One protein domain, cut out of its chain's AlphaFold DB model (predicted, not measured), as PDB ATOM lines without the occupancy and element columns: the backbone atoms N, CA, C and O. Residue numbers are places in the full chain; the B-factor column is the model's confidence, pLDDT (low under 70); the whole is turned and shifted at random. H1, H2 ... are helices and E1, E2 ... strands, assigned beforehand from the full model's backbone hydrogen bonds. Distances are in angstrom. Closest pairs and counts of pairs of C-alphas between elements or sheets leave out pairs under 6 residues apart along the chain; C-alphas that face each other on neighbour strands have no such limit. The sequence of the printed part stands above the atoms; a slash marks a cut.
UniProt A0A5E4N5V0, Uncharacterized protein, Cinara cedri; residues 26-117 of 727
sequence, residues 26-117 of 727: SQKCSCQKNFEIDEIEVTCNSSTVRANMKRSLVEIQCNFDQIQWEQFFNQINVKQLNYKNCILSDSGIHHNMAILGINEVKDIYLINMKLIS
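This is residues 26 to 117 of the 727 residues of an uncharacterized protein of Cinara cedri (UniProt A0A5E4N5V0). What shape do these atoms make? One twisted sheet of six strands forms a slab, with H1 crossing over one face and residues 66 to 73 passing over that same face, while the other face is bare. What builds it? The 92 printed residues hold one named helix and seven named strands, in the order E1 E2 E3 E4 E5 H1 E6 E7; the class is mostly strand, with under half of the residues in named elements. The mixed sheet runs E1 E2 E3 E4 E5 E7, and the whole is compact, with a radius of gyration of the C-alphas of 12.4 A and spans of 40 by 31 by 21 A.

How does the sheet begin? E1, residues 29 to 34, E2, residues 39 to 44, E3, residues 47 to 52, and E4, residues 57 to 61, form a meander, each strand the antiparallel neighbour of the one before. N 32 and O 41 are 2.8 A apart, N 42 and O 49 2.8 A, and N 50 and O 59 2.8 A. What follows? E5, residues 80 to 84, is parallel to E4, with N 60 and O 82 2.8 A apart, and E7, residues 107 to 111, is parallel to E5, with N 83 and O 109 2.8 A apart. Where is the helix? H1, residues 92 to 100, is on the sheet at a height of 10.7 A, over E4 and only just over E5, where 3 of its C-alphas fall; it runs across the strands, at 72 degrees to E4 on the local plane. In H1, 4 of 5 O i to N i+4 pairs are within hydrogen-bond range.

Where do the strands start and stop? E1 begins at C-alpha 29 (-25.222, 40.900, 2.413) and E7 ends at C-alpha 111 (-18.979, 22.412, 15.200). How long are the elements? E1 and E2 each measure 16.4 A from first to last C-alpha, E3 16.6 A and H1 13.2 A. What of E6, residues 102 to 104? It pairs with no named strand, but residues 76 to 77 pair with it, parallel.

Is anything missing? The printed part has no cut; the link from E4 to E5, 18 residues, is long. How far does it reach? The C-alphas of Glu 36 and Ser 117, the two farthest apart, are 41.0 A apart. Where is confidence low? Residue 27 and residues 64 to 68 have pLDDT under 70, and the mean of the printed part is 84.7.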
ATOM      1  N   SER A  26     -23.118  46.730   2.902       71.06
ATOM      2  CA  SER A  26     -22.636  45.754   1.917       71.06
ATOM      3  C   SER A  26     -23.585  45.705   0.718       71.06
ATOM      4  O   SER A  26     -24.797  45.853   0.870       71.06
ATOM      5  N   GLN A  27     -23.039  45.497  -0.485       69.75
ATOM      6  CA  GLN A  27     -23.840  45.264  -1.695       69.75
ATOM      7  C   GLN A  27     -24.316  43.805  -1.821       69.75
ATOM      8  O   GLN A  27     -25.194  43.529  -2.634       69.75
ATOM      9  N   LYS A  28     -23.743  42.875  -1.040       78.12
ATOM     10  CA  LYS A  28     -23.956  41.422  -1.173       78.12
ATOM     11  C   LYS A  28     -24.643  40.771   0.027       78.12
ATOM     12  O   LYS A  28     -25.110  39.641  -0.093       78.12
ATOM     13  N   CYS A  29     -24.709  41.458   1.165       83.69
ATOM     14  CA  CYS A  29     -25.222  40.900   2.413       83.69
ATOM     15  C   CYS A  29     -26.286  41.794   3.051       83.69
ATOM     16  O   CYS A  29     -26.183  43.021   3.025       83.69
ATOM     17  N   SER A  30     -27.287  41.177   3.679       86.38
ATOM     18  CA  SER A  30     -28.280  41.875   4.499       86.38
ATOM     19  C   SER A  30     -27.857  41.862   5.962       86.38
ATOM     20  O   SER A  30     -27.461  40.819   6.469       86.38
ATOM     21  N   CYS A  31     -27.988  42.991   6.655       86.44
ATOM     22  CA  CYS A  31     -27.653  43.103   8.072       86.44
ATOM     23  C   CYS A  31     -28.871  43.583   8.861       86.44
ATOM     24  O   CYS A  31     -29.469  44.607   8.526       86.44
ATOM     25  N   GLN A  32     -29.246  42.830   9.890       86.75
ATOM     26  CA  GLN A  32     -30.371  43.110  10.774       86.75
ATOM     27  C   GLN A  32     -29.866  43.243  12.209       86.75
ATOM     28  O   GLN A  32     -29.032  42.465  12.666       86.75
ATOM     29  N   LYS A  33     -30.376  44.245  12.927       84.31
ATOM     30  CA  LYS A  33     -30.035  44.480  14.331       84.31
ATOM     31  C   LYS A  33     -31.249  44.204  15.205       84.31
ATOM     32  O   LYS A  33     -32.292  44.828  15.016       84.31
ATOM     33  N   ASN A  34     -31.090  43.310  16.172       82.12
ATOM     34  CA  ASN A  34     -32.084  43.044  17.198       82.12
ATOM     35  C   ASN A  34     -31.679  43.752  18.500       82.12
ATOM     36  O   ASN A  34     -30.720  43.365  19.170       82.12
ATOM     37  N   PHE A  35     -32.421  44.803  18.851       77.31
ATOM     38  CA  PHE A  35     -32.135  45.638  20.019       77.31
ATOM     39  C   PHE A  35     -32.497  44.976  21.357       77.31
ATOM     40  O   PHE A  35     -31.931  45.359  22.376       77.31
ATOM     41  N   GLU A  36     -33.400  43.990  21.384       76.62
ATOM     42  CA  GLU A  36     -33.839  43.354  22.637       76.62
ATOM     43  C   GLU A  36     -32.786  42.395  23.208       76.62
ATOM     44  O   GLU A  36     -32.625  42.278  24.425       76.62
ATOM     45  N   ILE A  37     -32.045  41.724  22.324       79.69
ATOM     46  CA  ILE A  37     -31.033  40.718  22.683       79.69
ATOM     47  C   ILE A  37     -29.593  41.160  22.383       79.69
ATOM     48  O   ILE A  37     -28.672  40.365  22.576       79.69
ATOM     49  N   ASP A  38     -29.417  42.417  21.962       82.81
ATOM     50  CA  ASP A  38     -28.137  43.034  21.585       82.81
ATOM     51  C   ASP A  38     -27.331  42.171  20.600       82.81
ATOM     52  O   ASP A  38     -26.172  41.805  20.824       82.81
ATOM     53  N   GLU A  39     -28.013  41.791  19.516       88.31
ATOM     54  CA  GLU A  39     -27.501  40.893  18.488       88.31
ATOM     55  C   GLU A  39     -27.552  41.553  17.110       88.31
ATOM     56  O   GLU A  39     -28.527  42.222  16.749       88.31
ATOM     57  N   ILE A  40     -26.497  41.346  16.326       88.12
ATOM     58  CA  ILE A  40     -26.469  41.671  14.903       88.12
ATOM     59  C   ILE A  40     -26.375  40.380  14.109       88.12
ATOM     60  O   ILE A  40     -25.446  39.603  14.310       88.12
ATOM     61  N   GLU A  41     -27.311  40.196  13.183       90.19
ATOM     62  CA  GLU A  41     -27.314  39.103  12.220       90.19
ATOM     63  C   GLU A  41     -26.986  39.647  10.827       90.19
ATOM     64  O   GLU A  41     -27.680  40.513  10.294       90.19
ATOM     65  N   VAL A  42     -25.911  39.132  10.239       89.06
ATOM     66  CA  VAL A  42     -25.512  39.386   8.855       89.06
ATOM     67  C   VAL A  42     -25.768  38.122   8.056       89.06
ATOM     68  O   VAL A  42     -25.237  37.070   8.397       89.06
ATOM     69  N   THR A  43     -26.532  38.218   6.973       88.38
ATOM     70  CA  THR A  43     -26.811  37.102   6.065       88.38
ATOM     71  C   THR A  43     -26.205  37.378   4.692       88.38
ATOM     72  O   THR A  43     -26.527  38.382   4.054       88.38
ATOM     73  N   CYS A  44     -25.350  36.471   4.224       85.25
ATOM     74  CA  CYS A  44     -24.668  36.509   2.931       85.25
ATOM     75  C   CYS A  44     -24.856  35.159   2.230       85.25
ATOM     76  O   CYS A  44     -24.408  34.148   2.765       85.25
ATOM     77  N   ASN A  45     -25.485  35.109   1.049       79.50
ATOM     78  CA  ASN A  45     -25.661  33.865   0.274       79.50
ATOM     79  C   ASN A  45     -26.114  32.651   1.126       79.50
ATOM     80  O   ASN A  45     -25.582  31.555   0.997       79.50
ATOM     81  N   SER A  46     -27.098  32.849   2.011       83.12
ATOM     82  CA  SER A  46     -27.635  31.839   2.954       83.12
ATOM     83  C   SER A  46     -26.736  31.440   4.133       83.12
ATOM     84  O   SER A  46     -27.156  30.633   4.957       83.12
ATOM     85  N   SER A  47     -25.539  32.011   4.257       88.25
ATOM     86  CA  SER A  47     -24.712  31.895   5.462       88.25
ATOM     87  C   SER A  47     -24.919  33.088   6.379       88.25
ATOM     88  O   SER A  47     -25.208  34.192   5.917       88.25
ATOM     89  N   THR A  48     -24.779  32.871   7.682       90.69
ATOM     90  CA  THR A  48     -25.123  33.859   8.705       90.69
ATOM     91  C   THR A  48     -23.980  34.078   9.683       90.69
ATOM     92  O   THR A  48     -23.422  33.114  10.202       90.69
ATOM     93  N   VAL A  49     -23.688  35.338   9.996       91.12
ATOM     94  CA  VAL A  49     -22.853  35.734  11.136       91.12
ATOM     95  C   VAL A  49     -23.749  36.412  12.161       91.12
ATOM     96  O   VAL A  49     -24.357  37.435  11.862       91.12
ATOM     97  N   ARG A  50     -23.821  35.855  13.368       91.38
ATOM     98  CA  ARG A  50     -24.532  36.436  14.508       91.38
ATOM     99  C   ARG A  50     -23.528  36.894  15.552       91.38
ATOM    100  O   ARG A  50     -22.812  36.074  16.116       91.38
ATOM    101  N   ALA A  51     -23.467  38.192  15.814       90.50
ATOM    102  CA  ALA A  51     -22.639  38.767  16.869       90.50
ATOM    103  C   ALA A  51     -23.528  39.214  18.031       90.50
ATOM    104  O   ALA A  51     -24.352  40.111  17.862       90.50
ATOM    105  N   ASN A  52     -23.350  38.603  19.203       88.25
ATOM    106  CA  ASN A  52     -24.063  38.929  20.433       88.25
ATOM    107  C   ASN A  52     -23.091  39.518  21.462       88.25
ATOM    108  O   ASN A  52     -22.272  38.802  22.051       88.25
ATOM    109  N   MET A  53     -23.184  40.826  21.699       81.06
ATOM    110  CA  MET A  53     -22.207  41.533  22.537       81.06
ATOM    111  C   MET A  53     -22.432  41.311  24.024       81.06
ATOM    112  O   MET A  53     -21.466  41.157  24.771       81.06
ATOM    113  N   LYS A  54     -23.692  41.187  24.450       83.81
ATOM    114  CA  LYS A  54     -24.042  40.875  25.840       83.81
ATOM    115  C   LYS A  54     -23.489  39.520  26.286       83.81
ATOM    116  O   LYS A  54     -23.131  39.354  27.449       83.81
ATOM    117  N   ARG A  55     -23.426  38.549  25.370       87.06
ATOM    118  CA  ARG A  55     -22.829  37.224  25.603       87.06
ATOM    119  C   ARG A  55     -21.339  37.157  25.247       87.06
ATOM    120  O   ARG A  55     -20.731  36.119  25.488       87.06
ATOM    121  N   SER A  56     -20.759  38.222  24.686       90.94
ATOM    122  CA  SER A  56     -19.398  38.240  24.128       90.94
ATOM    123  C   SER A  56     -19.141  37.062  23.174       90.94
ATOM    124  O   SER A  56     -18.127  36.369  23.302       90.94
ATOM    125  N   LEU A  57     -20.073  36.820  22.250       93.25
ATOM    126  CA  LEU A  57     -20.102  35.652  21.370       93.25
ATOM    127  C   LEU A  57     -20.285  36.076  19.911       93.25
ATOM    128  O   LEU A  57     -21.180  36.859  19.602       93.25
ATOM    129  N   VAL A  58     -19.505  35.480  19.012       93.62
ATOM    130  CA  VAL A  58     -19.801  35.470  17.574       93.62
ATOM    131  C   VAL A  58     -20.072  34.041  17.126       93.62
ATOM    132  O   VAL A  58     -19.316  33.127  17.444       93.62
ATOM    133  N   GLU A  59     -21.142  33.848  16.369       94.00
ATOM    134  CA  GLU A  59     -21.479  32.592  15.714       94.00
ATOM    135  C   GLU A  59     -21.476  32.773  14.197       94.00
ATOM    136  O   GLU A  59     -22.178  33.623  13.658       94.00
ATOM    137  N   ILE A  60     -20.689  31.953  13.513       91.69
ATOM    138  CA  ILE A  60     -20.576  31.896  12.062       91.69
ATOM    139  C   ILE A  60     -21.173  30.566  11.622       91.69
ATOM    140  O   ILE A  60     -20.657  29.501  11.958       91.69
ATOM    141  N   GLN A  61     -22.255  30.623  10.859       91.38
ATOM    142  CA  GLN A  61     -22.897  29.455  10.278       91.38
ATOM    143  C   GLN A  61     -22.820  29.534   8.757       91.38
ATOM    144  O   GLN A  61     -23.330  30.480   8.158       91.38
ATOM    145  N   CYS A  62     -22.201  28.527   8.144       88.06
ATOM    146  CA  CYS A  62     -22.038  28.457   6.698       88.06
ATOM    147  C   CYS A  62     -23.034  27.478   6.054       88.06
ATOM    148  O   CYS A  62     -23.555  26.570   6.704       88.06
ATOM    149  N   ASN A  63     -23.270  27.640   4.754       83.62
ATOM    150  CA  ASN A  63     -24.084  26.760   3.910       83.62
ATOM    151  C   ASN A  63     -23.258  25.665   3.190       83.62
ATOM    152  O   ASN A  63     -23.744  25.087   2.225       83.62
ATOM    153  N   PHE A  64     -22.036  25.379   3.660       67.88
ATOM    154  CA  PHE A  64     -21.027  24.496   3.044       67.88
ATOM    155  C   PHE A  64     -20.357  24.982   1.742       67.88
ATOM    156  O   PHE A  64     -19.538  24.244   1.199       67.88
ATOM    157  N   ASP A  65     -20.593  26.216   1.291       66.12
ATOM    158  CA  ASP A  65     -19.788  26.847   0.234       66.12
ATOM    159  C   ASP A  65     -18.665  27.718   0.830       66.12
ATOM    160  O   ASP A  65     -18.780  28.233   1.947       66.12
ATOM    161  N   GLN A  66     -17.561  27.912   0.094       61.00
ATOM    162  CA  GLN A  66     -16.556  28.917   0.465       61.00
ATOM    163  C   GLN A  66     -17.158  30.315   0.308       61.00
ATOM    164  O   GLN A  66     -17.437  30.759  -0.806       61.00
ATOM    165  N   ILE A  67     -17.320  31.029   1.421       64.12
ATOM    166  CA  ILE A  67     -17.783  32.416   1.415       64.12
ATOM    167  C   ILE A  67     -16.636  33.323   1.815       64.12
ATOM    168  O   ILE A  67     -16.036  33.175   2.877       64.12
ATOM    169  N   GLN A  68     -16.359  34.291   0.947       68.88
ATOM    170  CA  GLN A  68     -15.529  35.432   1.288       68.88
ATOM    171  C   GLN A  68     -16.388  36.413   2.079       68.88
ATOM    172  O   GLN A  68     -17.274  37.063   1.521       68.88
ATOM    173  N   TRP A  69     -16.160  36.470   3.388       75.88
ATOM    174  CA  TRP A  69     -16.786  37.469   4.243       75.88
ATOM    175  C   TRP A  69     -16.316  38.877   3.837       75.88
ATOM    176  O   TRP A  69     -15.205  39.055   3.336       75.88
ATOM    177  N   GLU A  70     -17.164  39.882   4.043       75.06
ATOM    178  CA  GLU A  70     -16.774  41.294   3.972       75.06
ATOM    179  C   GLU A  70     -16.618  41.839   5.398       75.06
ATOM    180  O   GLU A  70     -17.009  41.195   6.376       75.06
ATOM    181  N   GLN A  71     -16.037  43.027   5.542       77.56
ATOM    182  CA  GLN A  71     -15.943  43.658   6.851       77.56
ATOM    183  C   GLN A  71     -17.300  44.213   7.284       77.56
ATOM    184  O   GLN A  71     -17.802  45.172   6.701       77.56
ATOM    185  N   PHE A  72     -17.884  43.614   8.327       72.81
ATOM    186  CA  PHE A  72     -19.198  44.006   8.855       72.81
ATOM    187  C   PHE A  72     -19.130  44.706  10.204       72.81
ATOM    188  O   PHE A  72     -20.031  45.483  10.525       72.81
ATOM    189  N   PHE A  73     -18.086  44.435  10.987       78.62
ATOM    190  CA  PHE A  73     -17.906  45.014  12.308       78.62
ATOM    191  C   PHE A  73     -16.670  45.915  12.333       78.62
ATOM    192  O   PHE A  73     -15.685  45.713  11.615       78.62
ATOM    193  N   ASN A  74     -16.723  46.925  13.199       77.69
ATOM    194  CA  ASN A  74     -15.508  47.576  13.673       77.69
ATOM    195  C   ASN A  74     -14.713  46.587  14.536       77.69
ATOM    196  O   ASN A  74     -15.186  45.496  14.837       77.69
ATOM    197  N   GLN A  75     -13.527  46.993  14.977       83.00
ATOM    198  CA  GLN A  75     -12.727  46.202  15.904       83.00
ATOM    199  C   GLN A  75     -13.523  45.819  17.168       83.00
ATOM    200  O   GLN A  75     -13.884  46.682  17.972       83.00
ATOM    201  N   ILE A  76     -13.799  44.523  17.323       84.62
ATOM    202  CA  ILE A  76     -14.516  43.913  18.442       84.62
ATOM    203  C   ILE A  76     -13.654  42.848  19.122       84.62
ATOM    204  O   ILE A  76     -12.921  42.096  18.482       84.62
ATOM    205  N   ASN A  77     -13.786  42.766  20.443       84.75
ATOM    206  CA  ASN A  77     -13.219  41.696  21.255       84.75
ATOM    207  C   ASN A  77     -14.364  40.821  21.745       84.75
ATOM    208  O   ASN A  77     -15.329  41.334  22.317       84.75
ATOM    209  N   VAL A  78     -14.252  39.510  21.550       89.50
ATOM    210  CA  VAL A  78     -15.257  38.558  22.023       89.50
ATOM    211  C   VAL A  78     -14.602  37.461  22.832       89.50
ATOM    212  O   VAL A  78     -13.431  37.144  22.663       89.50
ATOM    213  N   LYS A  79     -15.352  36.884  23.764       93.25
ATOM    214  CA  LYS A  79     -14.848  35.761  24.544       93.25
ATOM    215  C   LYS A  79     -14.862  34.498  23.693       93.25
ATOM    216  O   LYS A  79     -13.892  33.748  23.723       93.25
ATOM    217  N   GLN A  80     -15.937  34.300  22.932       95.88
ATOM    218  CA  GLN A  80     -16.222  33.051  22.246       95.88
ATOM    219  C   GLN A  80     -16.489  33.257  20.752       95.88
ATOM    220  O   GLN A  80     -17.208  34.181  20.364       95.88
ATOM    221  N   LEU A  81     -15.952  32.358  19.927       95.31
ATOM    222  CA  LEU A  81     -16.218  32.272  18.493       95.31
ATOM    223  C   LEU A  81     -16.640  30.848  18.117       95.31
ATOM    224  O   LEU A  81     -15.880  29.897  18.289       95.31
ATOM    225  N   ASN A  82     -17.842  30.713  17.567       95.06
ATOM    226  CA  ASN A  82     -18.395  29.436  17.130       95.06
ATOM    227  C   ASN A  82     -18.450  29.384  15.609       95.06
ATOM    228  O   ASN A  82     -19.078  30.237  14.988       95.06
ATOM    229  N   TYR A  83     -17.876  28.345  15.019       91.94
ATOM    230  CA  TYR A  83     -18.105  27.978  13.628       91.94
ATOM    231  C   TYR A  83     -19.074  26.800  13.563       91.94
ATOM    232  O   TYR A  83     -18.932  25.836  14.314       91.94
ATOM    233  N   LYS A  84     -20.047  26.861  12.655       90.69
ATOM    234  CA  LYS A  84     -21.035  25.805  12.418       90.69
ATOM    235  C   LYS A  84     -21.163  25.515  10.931       90.69
ATOM    236  O   LYS A  84     -21.423  26.429  10.153       90.69
ATOM    237  N   ASN A  85     -21.057  24.243  10.546       88.50
ATOM    238  CA  ASN A  85     -21.294  23.791   9.164       88.50
ATOM    239  C   ASN A  85     -20.399  24.503   8.125       88.50
ATOM    240  O   ASN A  85     -20.804  24.748   6.990       88.50
ATOM    241  N   CYS A  86     -19.187  24.883   8.533       85.94
ATOM    242  CA  CYS A  86     -18.252  25.653   7.717       85.94
ATOM    243  C   CYS A  86     -17.128  24.782   7.151       85.94
ATOM    244  O   CYS A  86     -16.751  23.764   7.736       85.94
ATOM    245  N   ILE A  87     -16.563  25.225   6.026       84.94
ATOM    246  CA  ILE A  87     -15.305  24.700   5.491       84.94
ATOM    247  C   ILE A  87     -14.176  25.593   6.003       84.94
ATOM    248  O   ILE A  87     -14.216  26.809   5.810       84.94
ATOM    249  N   LEU A  88     -13.179  25.002   6.664       77.81
ATOM    250  CA  LEU A  88     -11.980  25.734   7.072       77.81
ATOM    251  C   LEU A  88     -11.084  25.911   5.832       77.81
ATOM    252  O   LEU A  88     -10.694  24.919   5.220       77.81
ATOM    253  N   SER A  89     -10.795  27.151   5.430       74.31
ATOM    254  CA  SER A  89      -9.919  27.466   4.290       74.31
ATOM    255  C   SER A  89      -8.451  27.583   4.705       74.31
ATOM    256  O   SER A  89      -8.152  27.938   5.846       74.31
ATOM    257  N   ASP A  90      -7.534  27.396   3.750       71.44
ATOM    258  CA  ASP A  90      -6.078  27.492   3.969       71.44
ATOM    259  C   ASP A  90      -5.606  28.874   4.465       71.44
ATOM    260  O   ASP A  90      -4.505  29.006   4.998       71.44
ATOM    261  N   SER A  91      -6.443  29.909   4.323       78.12
ATOM    262  CA  SER A  91      -6.204  31.252   4.869       78.12
ATOM    263  C   SER A  91      -6.269  31.313   6.401       78.12
ATOM    264  O   SER A  91      -5.847  32.306   6.984       78.12
ATOM    265  N   GLY A  92      -6.801  30.279   7.058       85.06
ATOM    266  CA  GLY A  92      -6.874  30.155   8.513       85.06
ATOM    267  C   GLY A  92      -7.918  31.037   9.203       85.06
ATOM    268  O   GLY A  92      -8.521  31.935   8.614       85.06
ATOM    269  N   ILE A  93      -8.146  30.765  10.493       89.88
ATOM    270  CA  ILE A  93      -9.190  31.425  11.297       89.88
ATOM    271  C   ILE A  93      -8.888  32.915  11.491       89.88
ATOM    272  O   ILE A  93      -9.803  33.738  11.446       89.88
ATOM    273  N   HIS A  94      -7.610  33.270  11.655       88.81
ATOM    274  CA  HIS A  94      -7.174  34.655  11.845       88.81
ATOM    275  C   HIS A  94      -7.608  35.572  10.689       88.81
ATOM    276  O   HIS A  94      -7.946  36.730  10.918       88.81
ATOM    277  N   HIS A  95      -7.652  35.056   9.455       87.75
ATOM    278  CA  HIS A  95      -8.090  35.817   8.290       87.75
ATOM    279  C   HIS A  95      -9.578  36.170   8.377       87.75
ATOM    280  O   HIS A  95      -9.953  37.329   8.205       87.75
ATOM    281  N   ASN A  96     -10.423  35.194   8.727       86.44
ATOM    282  CA  ASN A  96     -11.853  35.424   8.943       86.44
ATOM    283  C   ASN A  96     -12.100  36.371  10.121       86.44
ATOM    284  O   ASN A  96     -12.957  37.244  10.034       86.44
ATOM    285  N   MET A  97     -11.329  36.232  11.203       88.88
ATOM    286  CA  MET A  97     -11.378  37.163  12.329       88.88
ATOM    287  C   MET A  97     -11.042  38.589  11.881       88.88
ATOM    288  O   MET A  97     -11.822  39.497  12.148       88.88
ATOM    289  N   ALA A  98      -9.951  38.782  11.134       88.31
ATOM    290  CA  ALA A  98      -9.537  40.092  10.641       88.31
ATOM    291  C   ALA A  98     -10.587  40.728   9.720       88.31
ATOM    292  O   ALA A  98     -10.922  41.898   9.901       88.31
ATOM    293  N   ILE A  99     -11.149  39.956   8.781       86.00
ATOM    294  CA  ILE A  99     -12.235  40.421   7.910       86.00
ATOM    295  C   ILE A  99     -13.435  40.851   8.746       86.00
ATOM    296  O   ILE A  99     -13.945  41.946   8.560       86.00
ATOM    297  N   LEU A 100     -13.871  40.024   9.694       86.69
ATOM    298  CA  LEU A 100     -15.025  40.333  10.531       86.69
ATOM    299  C   LEU A 100     -14.735  41.425  11.572       86.69
ATOM    300  O   LEU A 100     -15.659  41.839  12.255       86.69
ATOM    301  N   GLY A 101     -13.499  41.911  11.705       86.94
ATOM    302  CA  GLY A 101     -13.120  42.899  12.715       86.94
ATOM    303  C   GLY A 101     -12.965  42.319  14.125       86.94
ATOM    304  O   GLY A 101     -13.034  43.063  15.094       86.94
ATOM    305  N   ILE A 102     -12.769  41.010  14.277       88.75
ATOM    306  CA  ILE A 102     -12.528  40.356  15.568       88.75
ATOM    307  C   ILE A 102     -11.031  40.412  15.888       88.75
ATOM    308  O   ILE A 102     -10.224  39.792  15.199       88.75
ATOM    309  N   ASN A 103     -10.658  41.123  16.950       85.31
ATOM    310  CA  ASN A 103      -9.254  41.308  17.335       85.31
ATOM    311  C   ASN A 103      -8.739  40.195  18.258       85.31
ATOM    312  O   ASN A 103      -7.634  39.693  18.073       85.31
ATOM    313  N   GLU A 104      -9.526  39.807  19.262       87.25
ATOM    314  CA  GLU A 104      -9.150  38.779  20.237       87.25
ATOM    315  C   GLU A 104     -10.307  37.822  20.523       87.25
ATOM    316  O   GLU A 104     -11.473  38.228  20.555       87.25
ATOM    317  N   VAL A 105      -9.958  36.553  20.777       92.69
ATOM    318  CA  VAL A 105     -10.881  35.504  21.217       92.69
ATOM    319  C   VAL A 105     -10.211  34.571  22.224       92.69
ATOM    320  O   VAL A 105      -9.024  34.272  22.109       92.69
ATOM    321  N   LYS A 106     -10.963  34.123  23.236       95.12
ATOM    322  CA  LYS A 106     -10.470  33.184  24.257       95.12
ATOM    323  C   LYS A 106     -10.889  31.747  23.984       95.12
ATOM    324  O   LYS A 106     -10.081  30.850  24.203       95.12
ATOM    325  N   ASP A 107     -12.097  31.534  23.482       97.75
ATOM    326  CA  ASP A 107     -12.668  30.204  23.303       97.75
ATOM    327  C   ASP A 107     -13.164  30.042  21.855       97.75
ATOM    328  O   ASP A 107     -13.967  30.844  21.371       97.75
ATOM    329  N   ILE A 108     -12.691  29.015  21.149       96.69
ATOM    330  CA  ILE A 108     -13.132  28.691  19.786       96.69
ATOM    331  C   ILE A 108     -13.789  27.311  19.775       96.69
ATOM    332  O   ILE A 108     -13.213  26.343  20.271       96.69
ATOM    333  N   TYR A 109     -14.963  27.223  19.149       96.50
ATOM    334  CA  TYR A 109     -15.693  25.972  18.938       96.50
ATOM    335  C   TYR A 109     -15.939  25.746  17.448       96.50
ATOM    336  O   TYR A 109     -16.572  26.571  16.787       96.50
ATOM    337  N   LEU A 110     -15.465  24.620  16.918       92.31
ATOM    338  CA  LEU A 110     -15.608  24.223  15.520       92.31
ATOM    339  C   LEU A 110     -16.605  23.060  15.425       92.31
ATOM    340  O   LEU A 110     -16.253  21.899  15.601       92.31
ATOM    341  N   ILE A 111     -17.872  23.371  15.162       86.75
ATOM    342  CA  ILE A 111     -18.979  22.412  15.200       86.75
ATOM    343  C   ILE A 111     -19.329  21.967  13.778       86.75
ATOM    344  O   ILE A 111     -19.694  22.789  12.933       86.75
ATOM    345  N   ASN A 112     -19.275  20.656  13.524       83.31
ATOM    346  CA  ASN A 112     -19.574  20.066  12.211       83.31
ATOM    347  C   ASN A 112     -18.791  20.750  11.073       83.31
ATOM    348  O   ASN A 112     -19.335  21.091  10.019       83.31
ATOM    349  N   MET A 113     -17.516  21.045  11.332       84.50
ATOM    350  CA  MET A 113     -16.641  21.647  10.337       84.50
ATOM    351  C   MET A 113     -16.053  20.591   9.410       84.50
ATOM    352  O   MET A 113     -15.729  19.484   9.836       84.50
ATOM    353  N   LYS A 114     -15.867  20.968   8.142       82.62
ATOM    354  CA  LYS A 114     -15.149  20.161   7.156       82.62
ATOM    355  C   LYS A 114     -13.767  20.760   6.916       82.62
ATOM    356  O   LYS A 114     -13.644  21.930   6.555       82.62
ATOM    357  N   LEU A 115     -12.738  19.942   7.093       78.25
ATOM    358  CA  LEU A 115     -11.369  20.267   6.703       78.25
ATOM    359  C   LEU A 115     -11.125  19.784   5.270       78.25
ATOM    360  O   LEU A 115     -11.603  18.717   4.880       78.25
ATOM    361  N   ILE A 116     -10.426  20.594   4.476       78.88
ATOM    362  CA  ILE A 116     -10.070  20.254   3.089       78.88
ATOM    363  C   ILE A 116      -8.878  19.282   3.072       78.88
ATOM    364  O   ILE A 116      -8.800  18.407   2.210       78.88
ATOM    365  N   SER A 117      -7.982  19.414   4.050       84.19
ATOM    366  CA  SER A 117      -6.734  18.662   4.189       84.19
ATOM    367  C   SER A 117      -6.395  18.414   5.666       84.19
ATOM    368  O   SER A 117      -7.244  18.563   6.548       84.19
TER     369      SER A 117